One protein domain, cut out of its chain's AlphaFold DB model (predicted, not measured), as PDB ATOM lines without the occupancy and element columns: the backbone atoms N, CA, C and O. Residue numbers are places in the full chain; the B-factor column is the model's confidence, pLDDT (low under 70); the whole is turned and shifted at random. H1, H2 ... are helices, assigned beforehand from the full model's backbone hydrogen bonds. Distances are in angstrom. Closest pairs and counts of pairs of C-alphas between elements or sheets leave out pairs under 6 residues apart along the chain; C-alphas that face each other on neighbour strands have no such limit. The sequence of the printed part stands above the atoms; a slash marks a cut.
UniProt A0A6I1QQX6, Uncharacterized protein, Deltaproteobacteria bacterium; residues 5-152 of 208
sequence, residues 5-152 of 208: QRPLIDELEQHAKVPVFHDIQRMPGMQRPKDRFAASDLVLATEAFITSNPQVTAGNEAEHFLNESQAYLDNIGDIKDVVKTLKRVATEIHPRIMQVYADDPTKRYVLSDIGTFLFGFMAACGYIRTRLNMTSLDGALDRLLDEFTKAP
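Overview. This is residues 5 to 152 of the 208 residues of an uncharacterized protein of Deltaproteobacteria bacterium (UniProt A0A6I1QQX6). One long helix, H5, runs through a compact helical body, with H8 side by side with it and H1 and H2 each crossing it steeply; H7 lies alongside H2. A loop sticks out with residues 25 to 30, and residues 67 to 74, of which 71 to 74 belong to H4, stick out elsewhere. The printed part has 148 residues with eight named helices, H1 to H8 in chain order, and no named strand; its class is all helix. The radius of gyration of the C-alphas is 15.3 A, and they span 48 by 45 by 28 A.

Arrangement. H1, residues 5 to 15, touches residues 39 to 43 alone of H2, residues 39 to 51, about perpendicular at 86 degrees; the closest C-alphas, of Ile 9 and Ala 39, are 6.7 A apart. Between them, residues 20 to 21 pair with residues 37 to 38, parallel. H3, residues 60 to 67, is close to H2 but not clearly touching, with the C-alphas of Leu 44 and Ala 62 closest at 7.2 A. H4, residues 71 to 74, touches no helix. H5, residues 76 to 100, is the hub, touching four helices. It touches H1 at a steep tilt of 61 degrees, with the C-alphas of Leu 12 and Val 83 closest at 6.4 A. It touches H2 at a steep tilt of 60 degrees, opposite ways, with the C-alphas of Thr 46 and Val 82 closest at 6.3 A. H6, residues 105 to 108, touches H5, with the C-alphas of Met 98 and Arg 108 closest at 4.5 A. H7, residues 115 to 131, touches H2 at a shallow tilt of 30 degrees, the same way; the C-alphas of Phe 49 and Gly 126 are closest at 4.0 A. H8, residues 134 to 147, touches H5 at a shallow tilt of 3 degrees, the same way, with the C-alphas of Ile 93 and Leu 145 closest at 6.6 A. It touches H7 at a steep tilt of 47 degrees, with the C-alphas of Ile 128 and Leu 137 closest at 5.7 A. Every O i to N i+4 pair is within hydrogen-bond range in H1, H2, H3, H7 and H8, and 18 of 21 in H5; H4 and H6 are too short for such a pair.

Along the chain. H1 begins at C-alpha 5, (30.733, -28.909, -45.978), and H8 ends at C-alpha 147, (30.537, 3.813, -38.662). H5 is 35.0 A long, H7 23.7 A, H8 20.1 A and H2 18.7 A from first to last C-alpha. H5 has a kink of 25 degrees near residue 89.

Size, cuts and confidence. The C-alphas farthest apart, of Gln 70 and Pro 152, are 48.8 A apart. The printed part has no cut, and the link from H1 to H2, 23 residues, is long. Mean pLDDT of the printed part is 82.6; 28 residues are under 70, among them residues 58 to 77.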
ATOM      1  N   GLN A   5      31.555 -30.124 -45.829       54.28
ATOM      2  CA  GLN A   5      30.733 -28.909 -45.978       54.28
ATOM      3  C   GLN A   5      29.615 -28.893 -44.938       54.28
ATOM      4  O   GLN A   5      29.281 -27.856 -44.379       54.28
ATOM      5  N   ARG A   6      29.060 -30.071 -44.655       62.56
ATOM      6  CA  ARG A   6      27.871 -30.215 -43.831       62.56
ATOM      7  C   ARG A   6      28.080 -29.747 -42.385       62.56
ATOM      8  O   ARG A   6      27.293 -28.917 -41.975       62.56
ATOM      9  N   PRO A   7      29.148 -30.119 -41.648       72.06
ATOM     10  CA  PRO A   7      29.296 -29.705 -40.248       72.06
ATOM     11  C   PRO A   7      29.488 -28.195 -40.047       72.06
ATOM     12  O   PRO A   7      28.861 -27.619 -39.166       72.06
ATOM     13  N   LEU A   8      30.326 -27.538 -40.860       77.69
ATOM     14  CA  LEU A   8      30.520 -26.085 -40.772       77.69
ATOM     15  C   LEU A   8      29.250 -25.333 -41.178       77.69
ATOM     16  O   LEU A   8      28.844 -24.393 -40.500       77.69
ATOM     17  N   ILE A   9      28.623 -25.739 -42.285       82.94
ATOM     18  CA  ILE A   9      27.399 -25.097 -42.763       82.94
ATOM     19  C   ILE A   9      26.242 -25.348 -41.788       82.94
ATOM     20  O   ILE A   9      25.531 -24.402 -41.466       82.94
ATOM     21  N   ASP A  10      26.118 -26.553 -41.231       81.06
ATOM     22  CA  ASP A  10      25.149 -26.878 -40.183       81.06
ATOM     23  C   ASP A  10      25.387 -26.015 -38.937       81.06
ATOM     24  O   ASP A  10      24.436 -25.456 -38.401       81.06
ATOM     25  N   GLU A  11      26.635 -25.833 -38.492       82.75
ATOM     26  CA  GLU A  11      26.948 -24.955 -37.358       82.75
ATOM     27  C   GLU A  11      26.540 -23.498 -37.650       82.75
ATOM     28  O   GLU A  11      25.894 -22.829 -36.831       82.75
ATOM     29  N   LEU A  12      26.845 -23.010 -38.855       85.06
ATOM     30  CA  LEU A  12      26.498 -21.655 -39.278       85.06
ATOM     31  C   LEU A  12      24.977 -21.450 -39.393       85.06
ATOM     32  O   LEU A  12      24.452 -20.432 -38.934       85.06
ATOM     33  N   GLU A  13      24.243 -22.411 -39.949       85.88
ATOM     34  CA  GLU A  13      22.789 -22.335 -40.119       85.88
ATOM     35  C   GLU A  13      22.036 -22.582 -38.805       85.88
ATOM     36  O   GLU A  13      21.155 -21.806 -38.415       85.88
ATOM     37  N   GLN A  14      22.368 -23.660 -38.097       83.38
ATOM     38  CA  GLN A  14      21.613 -24.130 -36.938       83.38
ATOM     39  C   GLN A  14      21.941 -23.318 -35.686       83.38
ATOM     40  O   GLN A  14      21.014 -22.942 -34.956       83.38
ATOM     41  N   HIS A  15      23.216 -22.989 -35.458       78.06
ATOM     42  CA  HIS A  15      23.670 -22.333 -34.231       78.06
ATOM     43  C   HIS A  15      23.931 -20.835 -34.415       78.06
ATOM     44  O   HIS A  15      23.512 -20.026 -33.576       78.06
ATOM     45  N   ALA A  16      24.562 -20.433 -35.522       81.62
ATOM     46  CA  ALA A  16      24.825 -19.019 -35.795       81.62
ATOM     47  C   ALA A  16      23.678 -18.288 -36.514       81.62
ATOM     48  O   ALA A  16      23.671 -17.058 -36.516       81.62
ATOM     49  N   LYS A  17      22.677 -19.011 -37.040       86.06
ATOM     50  CA  LYS A  17      21.526 -18.449 -37.776       86.06
ATOM     51  C   LYS A  17      21.936 -17.626 -39.005       86.06
ATOM     52  O   LYS A  17      21.252 -16.673 -39.372       86.06
ATOM     53  N   VAL A  18      23.042 -18.001 -39.644       86.62
ATOM     54  CA  VAL A  18      23.497 -17.400 -40.901       86.62
ATOM     55  C   VAL A  18      22.559 -17.843 -42.032       86.62
ATOM     56  O   VAL A  18      22.309 -19.041 -42.171       86.62
ATOM     57  N   PRO A  19      22.025 -16.924 -42.857       84.88
ATOM     58  CA  PRO A  19      21.201 -17.293 -44.001       84.88
ATOM     59  C   PRO A  19      22.084 -17.823 -45.139       84.88
ATOM     60  O   PRO A  19      22.696 -17.052 -45.886       84.88
ATOM     61  N   VAL A  20      22.136 -19.149 -45.277       87.44
ATOM     62  CA  VAL A  20      22.942 -19.833 -46.295       87.44
ATOM     63  C   VAL A  20      22.094 -20.210 -47.514       87.44
ATOM     64  O   VAL A  20      20.903 -20.527 -47.432       87.44
ATOM     65  N   PHE A  21      22.709 -20.133 -48.688       87.62
ATOM     66  CA  PHE A  21      22.214 -20.677 -49.941       87.62
ATOM     67  C   PHE A  21      23.085 -21.866 -50.356       87.62
ATOM     68  O   PHE A  21      24.272 -21.709 -50.645       87.62
ATOM     69  N   HIS A  22      22.477 -23.051 -50.412       84.50
ATOM     70  CA  HIS A  22      23.125 -24.301 -50.815       84.50
ATOM     71  C   HIS A  22      23.230 -24.377 -52.341       84.50
ATOM     72  O   HIS A  22      22.356 -24.900 -53.031       84.50
ATOM     73  N   ASP A  23      24.309 -23.822 -52.883       78.12
ATOM     74  CA  ASP A  23      24.558 -23.690 -54.319       78.12
ATOM     75  C   ASP A  23      24.866 -25.014 -55.034       78.12
ATOM     76  O   ASP A  23      24.670 -25.113 -56.244       78.12
ATOM     77  N   ILE A  24      25.250 -26.053 -54.291       66.06
ATOM     78  CA  ILE A  24      25.513 -27.409 -54.809       66.06
ATOM     79  C   ILE A  24      24.214 -28.179 -55.088       66.06
ATOM     80  O   ILE A  24      24.172 -29.041 -55.961       66.06
ATOM     81  N   GLN A  25      23.121 -27.830 -54.404       65.31
ATOM     82  CA  GLN A  25      21.794 -28.432 -54.599       65.31
ATOM     83  C   GLN A  25      20.919 -27.620 -55.568       65.31
ATOM     84  O   GLN A  25      19.701 -27.800 -55.645       65.31
ATOM     85  N   ARG A  26      21.526 -26.683 -56.304       68.81
ATOM     86  CA  ARG A  26      20.816 -25.740 -57.163       68.81
ATOM     87  C   ARG A  26      20.188 -26.453 -58.363       68.81
ATOM     88  O   ARG A  26      20.880 -27.030 -59.197       68.81
ATOM     89  N   MET A  27      18.868 -26.330 -58.499       71.56
ATOM     90  CA  MET A  27      18.160 -26.785 -59.698       71.56
ATOM     91  C   MET A  27      18.481 -25.882 -60.904       71.56
ATOM     92  O   MET A  27      18.680 -24.671 -60.728       71.56
ATOM     93  N   PRO A  28      18.477 -26.416 -62.141       69.62
ATOM     94  CA  PRO A  28      18.607 -25.604 -63.348       69.62
ATOM     95  C   PRO A  28      17.601 -24.442 -63.361       69.62
ATOM     96  O   PRO A  28      16.412 -24.636 -63.133       69.62
ATOM     97  N   GLY A  29      18.079 -23.219 -63.606       74.56
ATOM     98  CA  GLY A  29      17.241 -22.012 -63.671       74.56
ATOM     99  C   GLY A  29      16.936 -21.331 -62.328       74.56
ATOM    100  O   GLY A  29      16.531 -20.170 -62.328       74.56
ATOM    101  N   MET A  30      17.197 -21.976 -61.186       78.25
ATOM    102  CA  MET A  30      17.098 -21.318 -59.876       78.25
ATOM    103  C   MET A  30      18.124 -20.184 -59.816       78.25
ATOM    104  O   MET A  30      19.270 -20.418 -60.169       78.25
ATOM    105  N   GLN A  31      17.776 -18.963 -59.409       79.38
ATOM    106  CA  GLN A  31      18.756 -17.885 -59.200       79.38
ATOM    107  C   GLN A  31      19.155 -17.815 -57.727       79.38
ATOM    108  O   GLN A  31      18.319 -18.035 -56.853       79.38
ATOM    109  N   ARG A  32      20.429 -17.513 -57.447       82.81
ATOM    110  CA  ARG A  32      20.881 -17.318 -56.066       82.81
ATOM    111  C   ARG A  32      20.260 -16.028 -55.505       82.81
ATOM    112  O   ARG A  32      20.447 -14.979 -56.126       82.81
ATOM    113  N   PRO A  33      19.594 -16.072 -54.339       86.75
ATOM    114  CA  PRO A  33      19.196 -14.866 -53.621       86.75
ATOM    115  C   PRO A  33      20.436 -14.062 -53.212       86.75
ATOM    116  O   PRO A  33      21.340 -14.596 -52.573       86.75
ATOM    117  N   LYS A  34      20.508 -12.787 -53.608       85.62
ATOM    118  CA  LYS A  34      21.681 -11.929 -53.350       85.62
ATOM    119  C   LYS A  34      21.839 -11.526 -51.884       85.62
ATOM    120  O   LYS A  34      22.893 -11.044 -51.501       85.62
ATOM    121  N   ASP A  35      20.799 -11.707 -51.083       85.94
ATOM    122  CA  ASP A  35      20.736 -11.472 -49.639       85.94
ATOM    123  C   ASP A  35      21.187 -12.685 -48.806       85.94
ATOM    124  O   ASP A  35      21.067 -12.678 -47.584       85.94
ATOM    125  N   ARG A  36      21.683 -13.751 -49.451       89.19
ATOM    126  CA  ARG A  36      22.174 -14.961 -48.782       89.19
ATOM    127  C   ARG A  36      23.602 -15.277 -49.186       89.19
ATOM    128  O   ARG A  36      23.993 -15.082 -50.337       89.19
ATOM    129  N   PHE A  37      24.358 -15.831 -48.246       90.81
ATOM    130  CA  PHE A  37      25.719 -16.292 -48.498       90.81
ATOM    131  C   PHE A  37      25.687 -17.661 -49.176       90.81
ATOM    132  O   PHE A  37      24.960 -18.546 -48.730       90.81
ATOM    133  N   ALA A  38      26.463 -17.866 -50.242       88.44
ATOM    134  CA  ALA A  38      26.612 -19.208 -50.804       88.44
ATOM    135  C   ALA A  38      27.409 -20.102 -49.842       88.44
ATOM    136  O   ALA A  38      28.375 -19.645 -49.232       88.44
ATOM    137  N   ALA A  39      27.029 -21.375 -49.729       85.56
ATOM    138  CA  ALA A  39      27.751 -22.337 -48.898       85.56
ATOM    139  C   ALA A  39      29.226 -22.453 -49.325       85.56
ATOM    140  O   ALA A  39      30.119 -22.424 -48.478       85.56
ATOM    141  N   SER A  40      29.492 -22.489 -50.634       83.75
ATOM    142  CA  SER A  40      30.856 -22.465 -51.182       83.75
ATOM    143  C   SER A  40      31.654 -21.216 -50.779       83.75
ATOM    144  O   SER A  40      32.809 -21.331 -50.366       83.75
ATOM    145  N   ASP A  41      31.033 -20.032 -50.823       88.25
ATOM    146  CA  ASP A  41      31.657 -18.777 -50.397       88.25
ATOM    147  C   ASP A  41      31.991 -18.806 -48.891       88.25
ATOM    148  O   ASP A  41      33.041 -18.312 -48.491       88.25
ATOM    149  N   LEU A  42      31.150 -19.411 -48.044       88.88
ATOM    150  CA  LEU A  42      31.405 -19.517 -46.597       88.88
ATOM    151  C   LEU A  42      32.571 -20.456 -46.255       88.88
ATOM    152  O   LEU A  42      33.327 -20.181 -45.320       88.88
ATOM    153  N   VAL A  43      32.752 -21.533 -47.024       85.12
ATOM    154  CA  VAL A  43      33.918 -22.423 -46.885       85.12
ATOM    155  C   VAL A  43      35.202 -21.671 -47.234       85.12
ATOM    156  O   VAL A  43      36.141 -21.654 -46.441       85.12
ATOM    157  N   LEU A  44      35.226 -20.961 -48.365       86.81
ATOM    158  CA  LEU A  44      36.394 -20.167 -48.763       86.81
ATOM    159  C   LEU A  44      36.652 -19.004 -47.798       86.81
ATOM    160  O   LEU A  44      37.791 -18.726 -47.442       86.81
ATOM    161  N   ALA A  45      35.605 -18.346 -47.307       91.50
ATOM    162  CA  ALA A  45      35.715 -17.312 -46.283       91.50
ATOM    163  C   ALA A  45      36.338 -17.836 -44.976       91.50
ATOM    164  O   ALA A  45      37.102 -17.121 -44.326       91.50
ATOM    165  N   THR A  46      36.036 -19.084 -44.611       89.88
ATOM    166  CA  THR A  46      36.625 -19.765 -43.450       89.88
ATOM    167  C   THR A  46      38.115 -20.007 -43.655       89.88
ATOM    168  O   THR A  46      38.920 -19.644 -42.800       89.88
ATOM    169  N   GLU A  47      38.500 -20.533 -44.817       86.44
ATOM    170  CA  GLU A  47      39.907 -20.717 -45.173       86.44
ATOM    171  C   GLU A  47      40.663 -19.379 -45.198       86.44
ATOM    172  O   GLU A  47      41.754 -19.270 -44.633       86.44
ATOM    173  N   ALA A  48      40.058 -18.333 -45.775       91.31
ATOM    174  CA  ALA A  48      40.635 -16.991 -45.827       91.31
ATOM    175  C   ALA A  48      40.916 -16.443 -44.424       91.31
ATOM    176  O   ALA A  48      41.968 -15.845 -44.199       91.31
ATOM    177  N   PHE A  49      40.005 -16.673 -43.475       93.50
ATOM    178  CA  PHE A  49      40.187 -16.292 -42.078       93.50
ATOM    179  C   PHE A  49      41.325 -17.078 -41.418       93.50
ATOM    180  O   PHE A  49      42.240 -16.477 -40.861       93.50
ATOM    181  N   ILE A  50      41.304 -18.412 -41.504       88.31
ATOM    182  CA  ILE A  50      42.300 -19.273 -40.841       88.31
ATOM    183  C   ILE A  50      43.710 -18.961 -41.350       88.31
ATOM    184  O   ILE A  50      44.650 -18.814 -40.574       88.31
ATOM    185  N   THR A  51      43.853 -18.801 -42.664       88.25
ATOM    186  CA  THR A  51      45.149 -18.551 -43.310       88.25
ATOM    187  C   THR A  51      45.533 -17.072 -43.351       88.25
ATOM    188  O   THR A  51      46.653 -16.741 -43.738       88.25
ATOM    189  N   SER A  52      44.618 -16.168 -42.975       93.06
ATOM    190  CA  SER A  52      44.747 -14.719 -43.198       93.06
ATOM    191  C   SER A  52      45.090 -14.370 -44.657       93.06
ATOM    192  O   SER A  52      45.791 -13.393 -44.925       93.06
ATOM    193  N   ASN A  53      44.632 -15.187 -45.613       90.00
ATOM    194  CA  ASN A  53      44.977 -15.069 -47.024       90.00
ATOM    195  C   ASN A  53      43.737 -14.726 -47.865       90.00
ATOM    196  O   ASN A  53      42.840 -15.554 -48.018       90.00
ATOM    197  N   PRO A  54      43.686 -13.549 -48.511       91.38
ATOM    198  CA  PRO A  54      42.553 -13.180 -49.354       91.38
ATOM    199  C   PRO A  54      42.554 -13.883 -50.722       91.38
ATOM    200  O   PRO A  54      41.712 -13.583 -51.562       91.38
ATOM    201  N   GLN A  55      43.520 -14.757 -51.022       90.88
ATOM    202  CA  GLN A  55      43.682 -15.386 -52.340       90.88
ATOM    203  C   GLN A  55      43.226 -16.837 -52.412       90.88
ATOM    204  O   GLN A  55      43.551 -17.508 -53.389       90.88
ATOM    205  N   VAL A  56      42.435 -17.278 -51.437       83.69
ATOM    206  CA  VAL A  56      41.755 -18.575 -51.476       83.69
ATOM    207  C   VAL A  56      40.934 -18.727 -52.758       83.69
ATOM    208  O   VAL A  56      40.306 -17.779 -53.253       83.69
ATOM    209  N   THR A  57      40.964 -19.926 -53.329       74.19
ATOM    210  CA  THR A  57      40.202 -20.270 -54.532       74.19
ATOM    211  C   THR A  57      39.596 -21.653 -54.380       74.19
ATOM    212  O   THR A  57      40.148 -22.499 -53.691       74.19
ATOM    213  N   ALA A  58      38.496 -21.913 -55.085       64.00
ATOM    214  CA  ALA A  58      37.816 -23.210 -55.084       64.00
ATOM    215  C   ALA A  58      38.626 -24.375 -55.707       64.00
ATOM    216  O   ALA A  58      38.056 -25.434 -55.951       64.00
ATOM    217  N   GLY A  59      39.916 -24.189 -56.024       62.06
ATOM    218  CA  GLY A  59      40.796 -25.272 -56.478       62.06
ATOM    219  C   GLY A  59      41.112 -26.285 -55.367       62.06
ATOM    220  O   GLY A  59      40.534 -26.215 -54.287       62.06
ATOM    221  N   ASN A  60      42.051 -27.203 -55.632       46.44
ATOM    222  CA  ASN A  60      42.448 -28.352 -54.790       46.44
ATOM    223  C   ASN A  60      42.589 -28.090 -53.269       46.44
ATOM    224  O   ASN A  60      42.542 -29.039 -52.497       46.44
ATOM    225  N   GLU A  61      42.759 -26.847 -52.819       47.16
ATOM    226  CA  GLU A  61      42.848 -26.456 -51.403       47.16
ATOM    227  C   GLU A  61      41.502 -26.565 -50.669       47.16
ATOM    228  O   GLU A  61      41.470 -27.061 -49.544       47.16
ATOM    229  N   ALA A  62      40.380 -26.265 -51.336       45.47
ATOM    230  CA  ALA A  62      39.053 -26.529 -50.784       45.47
ATOM    231  C   ALA A  62      38.826 -28.040 -50.608       45.47
ATOM    232  O   ALA A  62      38.287 -28.464 -49.595       45.47
ATOM    233  N   GLU A  63      39.290 -28.882 -51.540       43.16
ATOM    234  CA  GLU A  63      39.222 -30.345 -51.397       43.16
ATOM    235  C   GLU A  63      40.185 -30.884 -50.326       43.16
ATOM    236  O   GLU A  63      39.832 -31.820 -49.612       43.16
ATOM    237  N   HIS A  64      41.373 -30.292 -50.168       45.22
ATOM    238  CA  HIS A  64      42.353 -30.691 -49.149       45.22
ATOM    239  C   HIS A  64      41.874 -30.334 -47.734       45.22
ATOM    240  O   HIS A  64      41.911 -31.177 -46.838       45.22
ATOM    241  N   PHE A  65      41.334 -29.123 -47.552       47.28
ATOM    242  CA  PHE A  65      40.715 -28.674 -46.302       47.28
ATOM    243  C   PHE A  65      39.470 -29.504 -45.949       47.28
ATOM    244  O   PHE A  65      39.199 -29.737 -44.775       47.28
ATOM    245  N   LEU A  66      38.734 -29.993 -46.959       49.44
ATOM    246  CA  LEU A  66      37.523 -30.810 -46.809       49.44
ATOM    247  C   LEU A  66      37.776 -32.328 -46.675       49.44
ATOM    248  O   LEU A  66      36.846 -33.047 -46.306       49.44
ATOM    249  N   ASN A  67      38.985 -32.833 -46.950       47.28
ATOM    250  CA  ASN A  67      39.311 -34.266 -46.871       47.28
ATOM    251  C   ASN A  67      40.076 -34.664 -45.597       47.28
ATOM    252  O   ASN A  67      40.006 -35.822 -45.187       47.28
ATOM    253  N   GLU A  68      40.765 -33.736 -44.929       46.84
ATOM    254  CA  GLU A  68      41.502 -34.027 -43.693       46.84
ATOM    255  C   GLU A  68      40.627 -33.819 -42.450       46.84
ATOM    256  O   GLU A  68      40.812 -32.894 -41.660       46.84
ATOM    257  N   SER A  69      39.673 -34.730 -42.239       48.38
ATOM    258  CA  SER A  69      38.793 -34.762 -41.057       48.38
ATOM    259  C   SER A  69      39.527 -34.817 -39.706       48.38
ATOM    260  O   SER A  69      38.898 -34.642 -38.666       48.38
ATOM    261  N   GLN A  70      40.843 -35.053 -39.705       41.12
ATOM    262  CA  GLN A  70      41.675 -35.138 -38.506       41.12
ATOM    263  C   GLN A  70      42.341 -33.796 -38.137       41.12
ATOM    264  O   GLN A  70      42.323 -33.429 -36.969       41.12
ATOM    265  N   ALA A  71      42.848 -33.017 -39.104       45.97
ATOM    266  CA  ALA A  71      43.529 -31.740 -38.831       45.97
ATOM    267  C   ALA A  71      42.555 -30.610 -38.432       45.97
ATOM    268  O   ALA A  71      42.911 -29.698 -37.686       45.97
ATOM    269  N   TYR A  72      41.294 -30.695 -38.872       43.97
ATOM    270  CA  TYR A  72      40.200 -29.808 -38.450       43.97
ATOM    271  C   TYR A  72      39.869 -29.945 -36.952       43.97
ATOM    272  O   TYR A  72      39.554 -28.957 -36.286       43.97
ATOM    273  N   LEU A  73      39.972 -31.161 -36.400       45.88
ATOM    274  CA  LEU A  73      39.739 -31.430 -34.975       45.88
ATOM    275  C   LEU A  73      40.881 -30.918 -34.084       45.88
ATOM    276  O   LEU A  73      40.642 -30.623 -32.914       45.88
ATOM    277  N   ASP A  74      42.081 -30.733 -34.634       47.47
ATOM    278  CA  ASP A  74      43.219 -30.176 -33.896       47.47
ATOM    279  C   ASP A  74      43.135 -28.637 -33.747       47.47
ATOM    280  O   ASP A  74      43.779 -28.068 -32.867       47.47
ATOM    281  N   ASN A  75      42.266 -27.965 -34.523       57.22
ATOM    282  CA  ASN A  75      42.079 -26.502 -34.549       57.22
ATOM    283  C   ASN A  75      40.662 -26.042 -34.129       57.22
ATOM    284  O   ASN A  75      40.148 -25.033 -34.616       57.22
ATOM    285  N   ILE A  76      40.013 -26.735 -33.180       57.84
ATOM    286  CA  ILE A  76      38.662 -26.388 -32.669       57.84
ATOM    287  C   ILE A  76      38.543 -24.908 -32.248       57.84
ATOM    288  O   ILE A  76      37.487 -24.291 -32.419       57.84
ATOM    289  N   GLY A  77      39.621 -24.320 -31.714       60.50
ATOM    290  CA  GLY A  77      39.671 -22.897 -31.362       60.50
ATOM    291  C   GLY A  77      39.507 -21.971 -32.571       60.50
ATOM    292  O   GLY A  77      38.751 -21.005 -32.499       60.50
ATOM    293  N   ASP A  78      40.144 -22.298 -33.696       75.50
ATOM    294  CA  ASP A  78      40.087 -21.497 -34.922       75.50
ATOM    295  C   ASP A  78      38.687 -21.538 -35.540       75.50
ATOM    296  O   ASP A  78      38.154 -20.507 -35.943       75.50
ATOM    297  N   ILE A  79      38.041 -22.706 -35.538       80.00
ATOM    298  CA  ILE A  79      36.678 -22.867 -36.060       80.00
ATOM    299  C   ILE A  79      35.652 -22.134 -35.202       80.00
ATOM    300  O   ILE A  79      34.765 -21.468 -35.738       80.00
ATOM    301  N   LYS A  80      35.768 -22.204 -33.874       85.38
ATOM    302  CA  LYS A  80      34.876 -21.459 -32.978       85.38
ATOM    303  C   LYS A  80      34.983 -19.950 -33.217       85.38
ATOM    304  O   LYS A  80      33.962 -19.260 -33.227       85.38
ATOM    305  N   ASP A  81      36.200 -19.456 -33.422       91.19
ATOM    306  CA  ASP A  81      36.457 -18.051 -33.732       91.19
ATOM    307  C   ASP A  81      35.871 -17.668 -35.097       91.19
ATOM    308  O   ASP A  81      35.167 -16.662 -35.188       91.19
ATOM    309  N   VAL A  82      36.048 -18.509 -36.122       90.56
ATOM    310  CA  VAL A  82      35.426 -18.331 -37.445       90.56
ATOM    311  C   VAL A  82      33.905 -18.264 -37.338       90.56
ATOM    312  O   VAL A  82      33.302 -17.317 -37.841       90.56
ATOM    313  N   VAL A  83      33.271 -19.239 -36.681       90.75
ATOM    314  CA  VAL A  83      31.808 -19.299 -36.522       90.75
ATOM    315  C   VAL A  83      31.308 -18.065 -35.779       90.75
ATOM    316  O   VAL A  83      30.320 -17.455 -36.193       90.75
ATOM    317  N   LYS A  84      32.010 -17.643 -34.718       94.12
ATOM    318  CA  LYS A  84      31.697 -16.405 -33.998       94.12
ATOM    319  C   LYS A  84      31.785 -15.191 -34.925       94.12
ATOM    320  O   LYS A  84      30.855 -14.388 -34.941       94.12
ATOM    321  N   THR A  85      32.854 -15.048 -35.706       96.56
ATOM    322  CA  THR A  85      33.021 -13.915 -36.625       96.56
ATOM    323  C   THR A  85      31.976 -13.929 -37.740       96.56
ATOM    324  O   THR A  85      31.315 -12.915 -37.950       96.56
ATOM    325  N   LEU A  86      31.754 -15.062 -38.410       94.88
ATOM    326  CA  LEU A  86      30.743 -15.191 -39.467       94.88
ATOM    327  C   LEU A  86      29.329 -14.929 -38.946       94.88
ATOM    328  O   LEU A  86      28.543 -14.287 -39.642       94.88
ATOM    329  N   LYS A  87      29.019 -15.341 -37.709       94.94
ATOM    330  CA  LYS A  87      27.768 -14.970 -37.040       94.94
ATOM    331  C   LYS A  87      27.611 -13.455 -36.992       94.94
ATOM    332  O   LYS A  87      26.629 -12.940 -37.510       94.94
ATOM    333  N   ARG A  88      28.597 -12.737 -36.443       96.38
ATOM    334  CA  ARG A  88      28.557 -11.267 -36.352       96.38
ATOM    335  C   ARG A  88      28.435 -10.612 -37.728       96.38
ATOM    336  O   ARG A  88      27.624  -9.708 -37.917       96.38
ATOM    337  N   VAL A  89      29.179 -11.107 -38.716       95.50
ATOM    338  CA  VAL A  89      29.085 -10.624 -40.101       95.50
ATOM    339  C   VAL A  89      27.668 -10.776 -40.641       95.50
ATOM    340  O   VAL A  89      27.117  -9.823 -41.182       95.50
ATOM    341  N   ALA A  90      27.057 -11.945 -40.470       93.38
ATOM    342  CA  ALA A  90      25.746 -12.243 -41.027       93.38
ATOM    343  C   ALA A  90      24.578 -11.605 -40.259       93.38
ATOM    344  O   ALA A  90      23.567 -11.278 -40.875       93.38
ATOM    345  N   THR A  91      24.687 -11.444 -38.936       92.62
ATOM    346  CA  THR A  91      23.569 -11.001 -38.082       92.62
ATOM    347  C   THR A  91      23.666  -9.546 -37.633       92.62
ATOM    348  O   THR A  91      22.653  -8.979 -37.233       92.62
ATOM    349  N   GLU A  92      24.848  -8.931 -37.688       94.75
ATOM    350  CA  GLU A  92      25.061  -7.536 -37.273       94.75
ATOM    351  C   GLU A  92      25.468  -6.672 -38.473       94.75
ATOM    352  O   GLU A  92      24.764  -5.725 -38.824       94.75
ATOM    353  N   ILE A  93      26.566  -7.022 -39.148       95.19
ATOM    354  CA  ILE A  93      27.176  -6.166 -40.180       95.19
ATOM    355  C   ILE A  93      26.368  -6.186 -41.482       95.19
ATOM    356  O   ILE A  93      26.006  -5.134 -42.009       95.19
ATOM    357  N   HIS A  94      26.057  -7.371 -42.012       93.88
ATOM    358  CA  HIS A  94      25.333  -7.511 -43.273       93.88
ATOM    359  C   HIS A  94      23.941  -6.852 -43.232       93.88
ATOM    360  O   HIS A  94      23.649  -6.067 -44.137       93.88
ATOM    361  N   PRO A  95      23.118  -7.027 -42.176       92.94
ATOM    362  CA  PRO A  95      21.850  -6.312 -42.056       92.94
ATOM    363  C   PRO A  95      22.014  -4.787 -41.996       92.94
ATOM    364  O   PRO A  95      21.210  -4.067 -42.587       92.94
ATOM    365  N   ARG A  96      23.066  -4.273 -41.339       93.44
ATOM    366  CA  ARG A  96      23.354  -2.828 -41.315       93.44
ATOM    367  C   ARG A  96      23.737  -2.286 -42.685       93.44
ATOM    368  O   ARG A  96      23.220  -1.244 -43.076       93.44
ATOM    369  N   ILE A  97      24.554  -3.013 -43.447       93.38
ATOM    370  CA  ILE A  97      24.855  -2.680 -44.850       93.38
ATOM    371  C   ILE A  97      23.565  -2.652 -45.672       93.38
ATOM    372  O   ILE A  97      23.312  -1.685 -46.388       93.38
ATOM    373  N   MET A  98      22.721  -3.678 -45.543       92.19
ATOM    374  CA  MET A  98      21.451  -3.734 -46.267       92.19
ATOM    375  C   MET A  98      20.525  -2.562 -45.929       92.19
ATOM    376  O   MET A  98      19.832  -2.066 -46.814       92.19
ATOM    377  N   GLN A  99      20.526  -2.119 -44.670       92.25
ATOM    378  CA  GLN A  99      19.737  -0.982 -44.211       92.25
ATOM    379  C   GLN A  99      20.278   0.352 -44.740       92.25
ATOM    380  O   GLN A  99      19.502   1.158 -45.244       92.25
ATOM    381  N   VAL A 100      21.588   0.596 -44.626       92.19
ATOM    382  CA  VAL A 100      22.192   1.879 -45.025       92.19
ATOM    383  C   VAL A 100      22.159   2.073 -46.540       92.19
ATOM    384  O   VAL A 100      21.898   3.175 -47.010       92.19
ATOM    385  N   TYR A 101      22.351   1.005 -47.313       92.00
ATOM    386  CA  TYR A 101      22.303   1.062 -48.776       92.00
ATOM    387  C   TYR A 101      20.977   0.545 -49.346       92.00
ATOM    388  O   TYR A 101      20.959   0.024 -50.460       92.00
ATOM    389  N   ALA A 102      19.866   0.647 -48.608       91.62
ATOM    390  CA  ALA A 102      18.584   0.051 -49.002       91.62
ATOM    391  C   ALA A 102      18.172   0.388 -50.450       91.62
ATOM    392  O   ALA A 102      17.688  -0.498 -51.164       91.62
ATOM    393  N   ASP A 103      18.454   1.613 -50.897       90.31
ATOM    394  CA  ASP A 103      18.096   2.131 -52.222       90.31
ATOM    395  C   ASP A 103      19.115   1.804 -53.334       90.31
ATOM    396  O   ASP A 103      18.833   2.037 -54.509       90.31
ATOM    397  N   ASP A 104      20.278   1.225 -53.005       89.94
ATOM    398  CA  ASP A 104      21.324   0.875 -53.973       89.94
ATOM    399  C   ASP A 104      21.646  -0.636 -53.942       89.94
ATOM    400  O   ASP A 104      22.465  -1.104 -53.137       89.94
ATOM    401  N   PRO A 105      21.052  -1.440 -54.848       85.38
ATOM    402  CA  PRO A 105      21.299  -2.878 -54.906       85.38
ATOM    403  C   PRO A 105      22.742  -3.238 -55.284       85.38
ATOM    404  O   PRO A 105      23.153  -4.371 -55.038       85.38
ATOM    405  N   THR A 106      23.517  -2.313 -55.861       85.50
ATOM    406  CA  THR A 106      24.934  -2.543 -56.181       85.50
ATOM    407  C   THR A 106      25.833  -2.445 -54.945       85.50
ATOM    408  O   THR A 106      26.923  -3.013 -54.937       85.50
ATOM    409  N   LYS A 107      25.348  -1.788 -53.883       90.19
ATOM    410  CA  LYS A 107      26.053  -1.585 -52.609       90.19
ATOM    411  C   LYS A 107      25.544  -2.508 -51.503       90.19
ATOM    412  O   LYS A 107      26.330  -3.120 -50.783       90.19
ATOM    413  N   ARG A 108      24.225  -2.684 -51.395       90.88
ATOM    414  CA  ARG A 108      23.595  -3.388 -50.261       90.88
ATOM    415  C   ARG A 108      23.906  -4.883 -50.172       90.88
ATOM    416  O   ARG A 108      23.798  -5.466 -49.100       90.88
ATOM    417  N   TYR A 109      24.312  -5.495 -51.285       90.81
ATOM    418  CA  TYR A 109      24.696  -6.909 -51.356       90.81
ATOM    419  C   TYR A 109      26.212  -7.122 -51.448       90.81
ATOM    420  O   TYR A 109      26.650  -8.217 -51.783       90.81
ATOM    421  N   VAL A 110      27.035  -6.106 -51.158       91.69
ATOM    422  CA  VAL A 110      28.493  -6.176 -51.367       91.69
ATOM    423  C   VAL A 110      29.162  -7.368 -50.659       91.69
ATOM    424  O   VAL A 110      30.090  -7.953 -51.208       91.69
ATOM    425  N   LEU A 111      28.660  -7.783 -49.488       91.12
ATOM    426  CA  LEU A 111      29.180  -8.941 -48.745       91.12
ATOM    427  C   LEU A 111      28.726 -10.306 -49.287       91.12
ATOM    428  O   LEU A 111      29.424 -11.293 -49.077       91.12
ATOM    429  N   SER A 112      27.565 -10.387 -49.938       85.94
ATOM    430  CA  SER A 112      26.879 -11.648 -50.263       85.94
ATOM    431  C   SER A 112      26.761 -11.918 -51.770       85.94
ATOM    432  O   SER A 112      26.588 -13.066 -52.177       85.94
ATOM    433  N   ASP A 113      26.888 -10.895 -52.625       78.00
ATOM    434  CA  ASP A 113      26.710 -11.026 -54.078       78.00
ATOM    435  C   ASP A 113      27.944 -11.601 -54.785       78.00
ATOM    436  O   ASP A 113      27.811 -12.226 -55.831       78.00
ATOM    437  N   ILE A 114      29.158 -11.450 -54.249       70.81
ATOM    438  CA  ILE A 114      30.363 -12.091 -54.800       70.81
ATOM    439  C   ILE A 114      31.353 -12.322 -53.655       70.81
ATOM    440  O   ILE A 114      31.751 -11.364 -52.991       70.81
ATOM    441  N   GLY A 115      31.835 -13.559 -53.484       76.69
ATOM    442  CA  GLY A 115      32.784 -13.927 -52.425       76.69
ATOM    443  C   GLY A 115      34.068 -13.084 -52.371       76.69
ATOM    444  O   GLY A 115      34.731 -13.028 -51.351       76.69
ATOM    445  N   THR A 116      34.398 -12.318 -53.415       85.62
ATOM    446  CA  THR A 116      35.575 -11.433 -53.453       85.62
ATOM    447  C   THR A 116      35.641 -10.443 -52.285       85.62
ATOM    448  O   THR A 116      36.697 -10.310 -51.666       85.62
ATOM    449  N   PHE A 117      34.545  -9.753 -51.964       93.25
ATOM    450  CA  PHE A 117      34.557  -8.813 -50.842       93.25
ATOM    451  C   PHE A 117      34.618  -9.566 -49.510       93.25
ATOM    452  O   PHE A 117      35.430  -9.241 -48.647       93.25
ATOM    453  N   LEU A 118      33.823 -10.633 -49.377       94.75
ATOM    454  CA  LEU A 118      33.806 -11.478 -48.186       94.75
ATOM    455  C   LEU A 118      35.185 -12.078 -47.871       94.75
ATOM    456  O   LEU A 118      35.603 -12.045 -46.723       94.75
ATOM    457  N   PHE A 119      35.918 -12.588 -48.863       93.88
ATOM    458  CA  PHE A 119      37.210 -13.248 -48.642       93.88
ATOM    459  C   PHE A 119      38.273 -12.250 -48.191       93.88
ATOM    460  O   PHE A 119      39.026 -12.535 -47.265       93.88
ATOM    461  N   GLY A 120      38.313 -11.064 -48.810       95.81
ATOM    462  CA  GLY A 120      39.209  -9.992 -48.374       95.81
ATOM    463  C   GLY A 120      38.907  -9.546 -46.945       95.81
ATOM    464  O   GLY A 120      39.814  -9.444 -46.121       95.81
ATOM    465  N   PHE A 121      37.623  -9.359 -46.636       97.69
ATOM    466  CA  PHE A 121      37.156  -8.986 -45.305       97.69
ATOM    467  C   PHE A 121      37.514 -10.046 -44.251       97.69
ATOM    468  O   PHE A 121      38.124  -9.734 -43.231       97.69
ATOM    469  N   MET A 122      37.203 -11.316 -44.520       97.25
ATOM    470  CA  MET A 122      37.447 -12.416 -43.587       97.25
ATOM    471  C   MET A 122      38.935 -12.700 -43.390       97.25
ATOM    472  O   MET A 122      39.344 -12.976 -42.264       97.25
ATOM    473  N   ALA A 123      39.764 -12.539 -44.426       96.56
ATOM    474  CA  ALA A 123      41.216 -12.586 -44.278       96.56
ATOM    475  C   ALA A 123      41.741 -11.484 -43.345       96.56
ATOM    476  O   ALA A 123      42.619 -11.746 -42.522       96.56
ATOM    477  N   ALA A 124      41.186 -10.267 -43.416       98.19
ATOM    478  CA  ALA A 124      41.575  -9.174 -42.524       98.19
ATOM    479  C   ALA A 124      41.165  -9.475 -41.074       98.19
ATOM    480  O   ALA A 124      41.955  -9.270 -40.152       98.19
ATOM    481  N   CYS A 125      39.969 -10.036 -40.865       98.25
ATOM    482  CA  CYS A 125      39.543 -10.513 -39.549       98.25
ATOM    483  C   CYS A 125      40.487 -11.596 -39.000       98.25
ATOM    484  O   CYS A 125      40.932 -11.505 -37.856       98.25
ATOM    485  N   GLY A 126      40.829 -12.579 -39.836       96.00
ATOM    486  CA  GLY A 126      41.764 -13.654 -39.515       96.00
ATOM    487  C   GLY A 126      43.141 -13.144 -39.100       96.00
ATOM    488  O   GLY A 126      43.701 -13.596 -38.097       96.00
ATOM    489  N   TYR A 127      43.637 -12.122 -39.803       96.44
ATOM    490  CA  TYR A 127      44.904 -11.475 -39.475       96.44
ATOM    491  C   TYR A 127      44.868 -10.846 -38.081       96.44
ATOM    492  O   TYR A 127      45.765 -11.090 -37.273       96.44
ATOM    493  N   ILE A 128      43.828 -10.063 -37.770       97.75
ATOM    494  CA  ILE A 128      43.677  -9.416 -36.457       97.75
ATOM    495  C   ILE A 128      43.557 -10.463 -35.349       97.75
ATOM    496  O   ILE A 128      44.249 -10.356 -34.335       97.75
ATOM    497  N   ARG A 129      42.739 -11.501 -35.560       95.56
ATOM    498  CA  ARG A 129      42.588 -12.613 -34.614       95.56
ATOM    499  C   ARG A 129      43.928 -13.280 -34.319       95.56
ATOM    500  O   ARG A 129      44.235 -13.529 -33.158       95.56
ATOM    501  N   THR A 130      44.708 -13.565 -35.359       92.06
ATOM    502  CA  THR A 130      45.962 -14.326 -35.259       92.06
ATOM    503  C   THR A 130      47.105 -13.492 -34.688       92.06
ATOM    504  O   THR A 130      47.905 -13.986 -33.899       92.06
ATOM    505  N   ARG A 131      47.207 -12.219 -35.086       94.50
ATOM    506  CA  ARG A 131      48.289 -11.326 -34.647       94.50
ATOM    507  C   ARG A 131      48.049 -10.715 -33.279       94.50
ATOM    508  O   ARG A 131      49.019 -10.420 -32.587       94.50
ATOM    509  N   LEU A 132      46.788 -10.475 -32.935       93.88
ATOM    510  CA  LEU A 132      46.393  -9.860 -31.676       93.88
ATOM    511  C   LEU A 132      45.611 -10.875 -30.843       93.88
ATOM    512  O   LEU A 132      46.208 -11.574 -30.030       93.88
ATOM    513  N   ASN A 133      44.289 -10.927 -31.005       94.88
ATOM    514  CA  ASN A 133      43.374 -11.879 -30.370       94.88
ATOM    515  C   ASN A 133      41.926 -11.570 -30.798       94.88
ATOM    516  O   ASN A 133      41.646 -10.560 -31.450       94.88
ATOM    517  N   MET A 134      40.986 -12.416 -30.371       95.56
ATOM    518  CA  MET A 134      39.558 -12.218 -30.623       95.56
ATOM    519  C   MET A 134      38.967 -10.956 -29.988       95.56
ATOM    520  O   MET A 134      38.060 -10.383 -30.576       95.56
ATOM    521  N   THR A 135      39.469 -10.484 -28.843       97.25
ATOM    522  CA  THR A 135      38.978  -9.239 -28.223       97.25
ATOM    523  C   THR A 135      39.323  -8.024 -29.084       97.25
ATOM    524  O   THR A 135      38.491  -7.140 -29.278       97.25
ATOM    525  N   SER A 136      40.533  -7.989 -29.647       97.69
ATOM    526  CA  SER A 136      40.938  -6.951 -30.599       97.69
ATOM    527  C   SER A 136      40.121  -7.010 -31.888       97.69
ATOM    528  O   SER A 136      39.730  -5.962 -32.398       97.69
ATOM    529  N   LEU A 137      39.824  -8.213 -32.395       98.25
ATOM    530  CA  LEU A 137      38.915  -8.363 -33.531       98.25
ATOM    531  C   LEU A 137      37.510  -7.859 -33.183       98.25
ATOM    532  O   LEU A 137      36.930  -7.112 -33.965       98.25
ATOM    533  N   ASP A 138      36.982  -8.214 -32.011       98.19
ATOM    534  CA  ASP A 138      35.648  -7.793 -31.599       98.19
ATOM    535  C   ASP A 138      35.527  -6.268 -31.547       98.19
ATOM    536  O   ASP A 138      34.603  -5.727 -32.151       98.19
ATOM    537  N   GLY A 139      36.500  -5.582 -30.937       98.00
ATOM    538  CA  GLY A 139      36.528  -4.118 -30.896       98.00
ATOM    539  C   GLY A 139      36.709  -3.469 -32.274       98.00
ATOM    540  O   GLY A 139      36.172  -2.393 -32.534       98.00
ATOM    541  N   ALA A 140      37.427  -4.120 -33.194       97.88
ATOM    542  CA  ALA A 140      37.554  -3.640 -34.567       97.88
ATOM    543  C   ALA A 140      36.226  -3.742 -35.343       97.88
ATOM    544  O   ALA A 140      35.891  -2.824 -36.096       97.88
ATOM    545  N   LEU A 141      35.464  -4.822 -35.132       97.94
ATOM    546  CA  LEU A 141      34.121  -4.992 -35.692       97.94
ATOM    547  C   LEU A 141      33.101  -4.050 -35.039       97.94
ATOM    548  O   LEU A 141      32.250  -3.521 -35.745       97.94
ATOM    549  N   ASP A 142      33.210  -3.785 -33.734       97.44
ATOM    550  CA  ASP A 142      32.362  -2.807 -33.036       97.44
ATOM    551  C   ASP A 142      32.566  -1.405 -33.609       97.44
ATOM    552  O   ASP A 142      31.605  -0.743 -33.985       97.44
ATOM    553  N   ARG A 143      33.822  -0.990 -33.809       95.50
ATOM    554  CA  ARG A 143      34.110   0.293 -34.461       95.50
ATOM    555  C   ARG A 143      33.585   0.345 -35.899       95.50
ATOM    556  O   ARG A 143      33.122   1.392 -36.334       95.50
ATOM    557  N   LEU A 144      33.643  -0.764 -36.644       95.81
ATOM    558  CA  LEU A 144      33.024  -0.830 -37.971       95.81
ATOM    559  C   LEU A 144      31.502  -0.645 -37.882       95.81
ATOM    560  O   LEU A 144      30.931   0.072 -38.698       95.81
ATOM    561  N   LEU A 145      30.850  -1.271 -36.898       94.81
ATOM    562  CA  LEU A 145      29.419  -1.104 -36.637       94.81
ATOM    563  C   LEU A 145      29.068   0.344 -36.268       94.81
ATOM    564  O   LEU A 145      28.055   0.858 -36.746       94.81
ATOM    565  N   ASP A 146      29.926   1.013 -35.499       93.44
ATOM    566  CA  ASP A 146      29.763   2.420 -35.134       93.44
ATOM    567  C   ASP A 146      29.790   3.345 -36.360       93.44
ATOM    568  O   ASP A 146      29.042   4.325 -36.385       93.44
ATOM    569  N   GLU A 147      30.563   3.033 -37.411       91.69
ATOM    570  CA  GLU A 147      30.537   3.813 -38.662       91.69
ATOM    571  C   GLU A 147      29.136   3.845 -39.292       91.69
ATOM    572  O   GLU A 147      28.711   4.887 -39.786       91.69
ATOM    573  N   PHE A 148      28.354   2.763 -39.197       90.38
ATOM    574  CA  PHE A 148      26.980   2.733 -39.725       90.38
ATOM    575  C   PHE A 148      25.992   3.605 -38.935       90.38
ATOM    576  O   PHE A 148      24.872   3.824 -39.397       90.38
ATOM    577  N   THR A 149      26.364   4.090 -37.746       86.38
ATOM    578  CA  THR A 149      25.515   4.988 -36.942       86.38
ATOM    579  C   THR A 149      25.698   6.463 -37.303       86.38
ATOM    580  O   THR A 149      24.871   7.301 -36.939       86.38
ATOM    581  N   LYS A 150      26.758   6.791 -38.050       81.81
ATOM    582  CA  LYS A 150      27.099   8.159 -38.441       81.81
ATOM    583  C   LYS A 150      26.304   8.550 -39.693       81.81
ATOM    584  O   LYS A 150      26.720   8.312 -40.821       81.81
ATOM    585  N   ALA A 151      25.120   9.129 -39.502       64.69
ATOM    586  CA  ALA A 151      24.308   9.655 -40.603       64.69
ATOM    587  C   ALA A 151      24.988  10.863 -41.295       64.69
ATOM    588  O   ALA A 151      25.578  11.679 -40.585       64.69
ATOM    589  N   PRO A 152      24.844  11.085 -42.622       60.22
ATOM    590  CA  PRO A 152      24.357  10.214 -43.697       60.22
ATOM    591  C   PRO A 152      25.503   9.762 -44.635       60.22
ATOM    592  O   PRO A 152      25.307   9.641 -45.844       60.22
TER     593      PRO A 152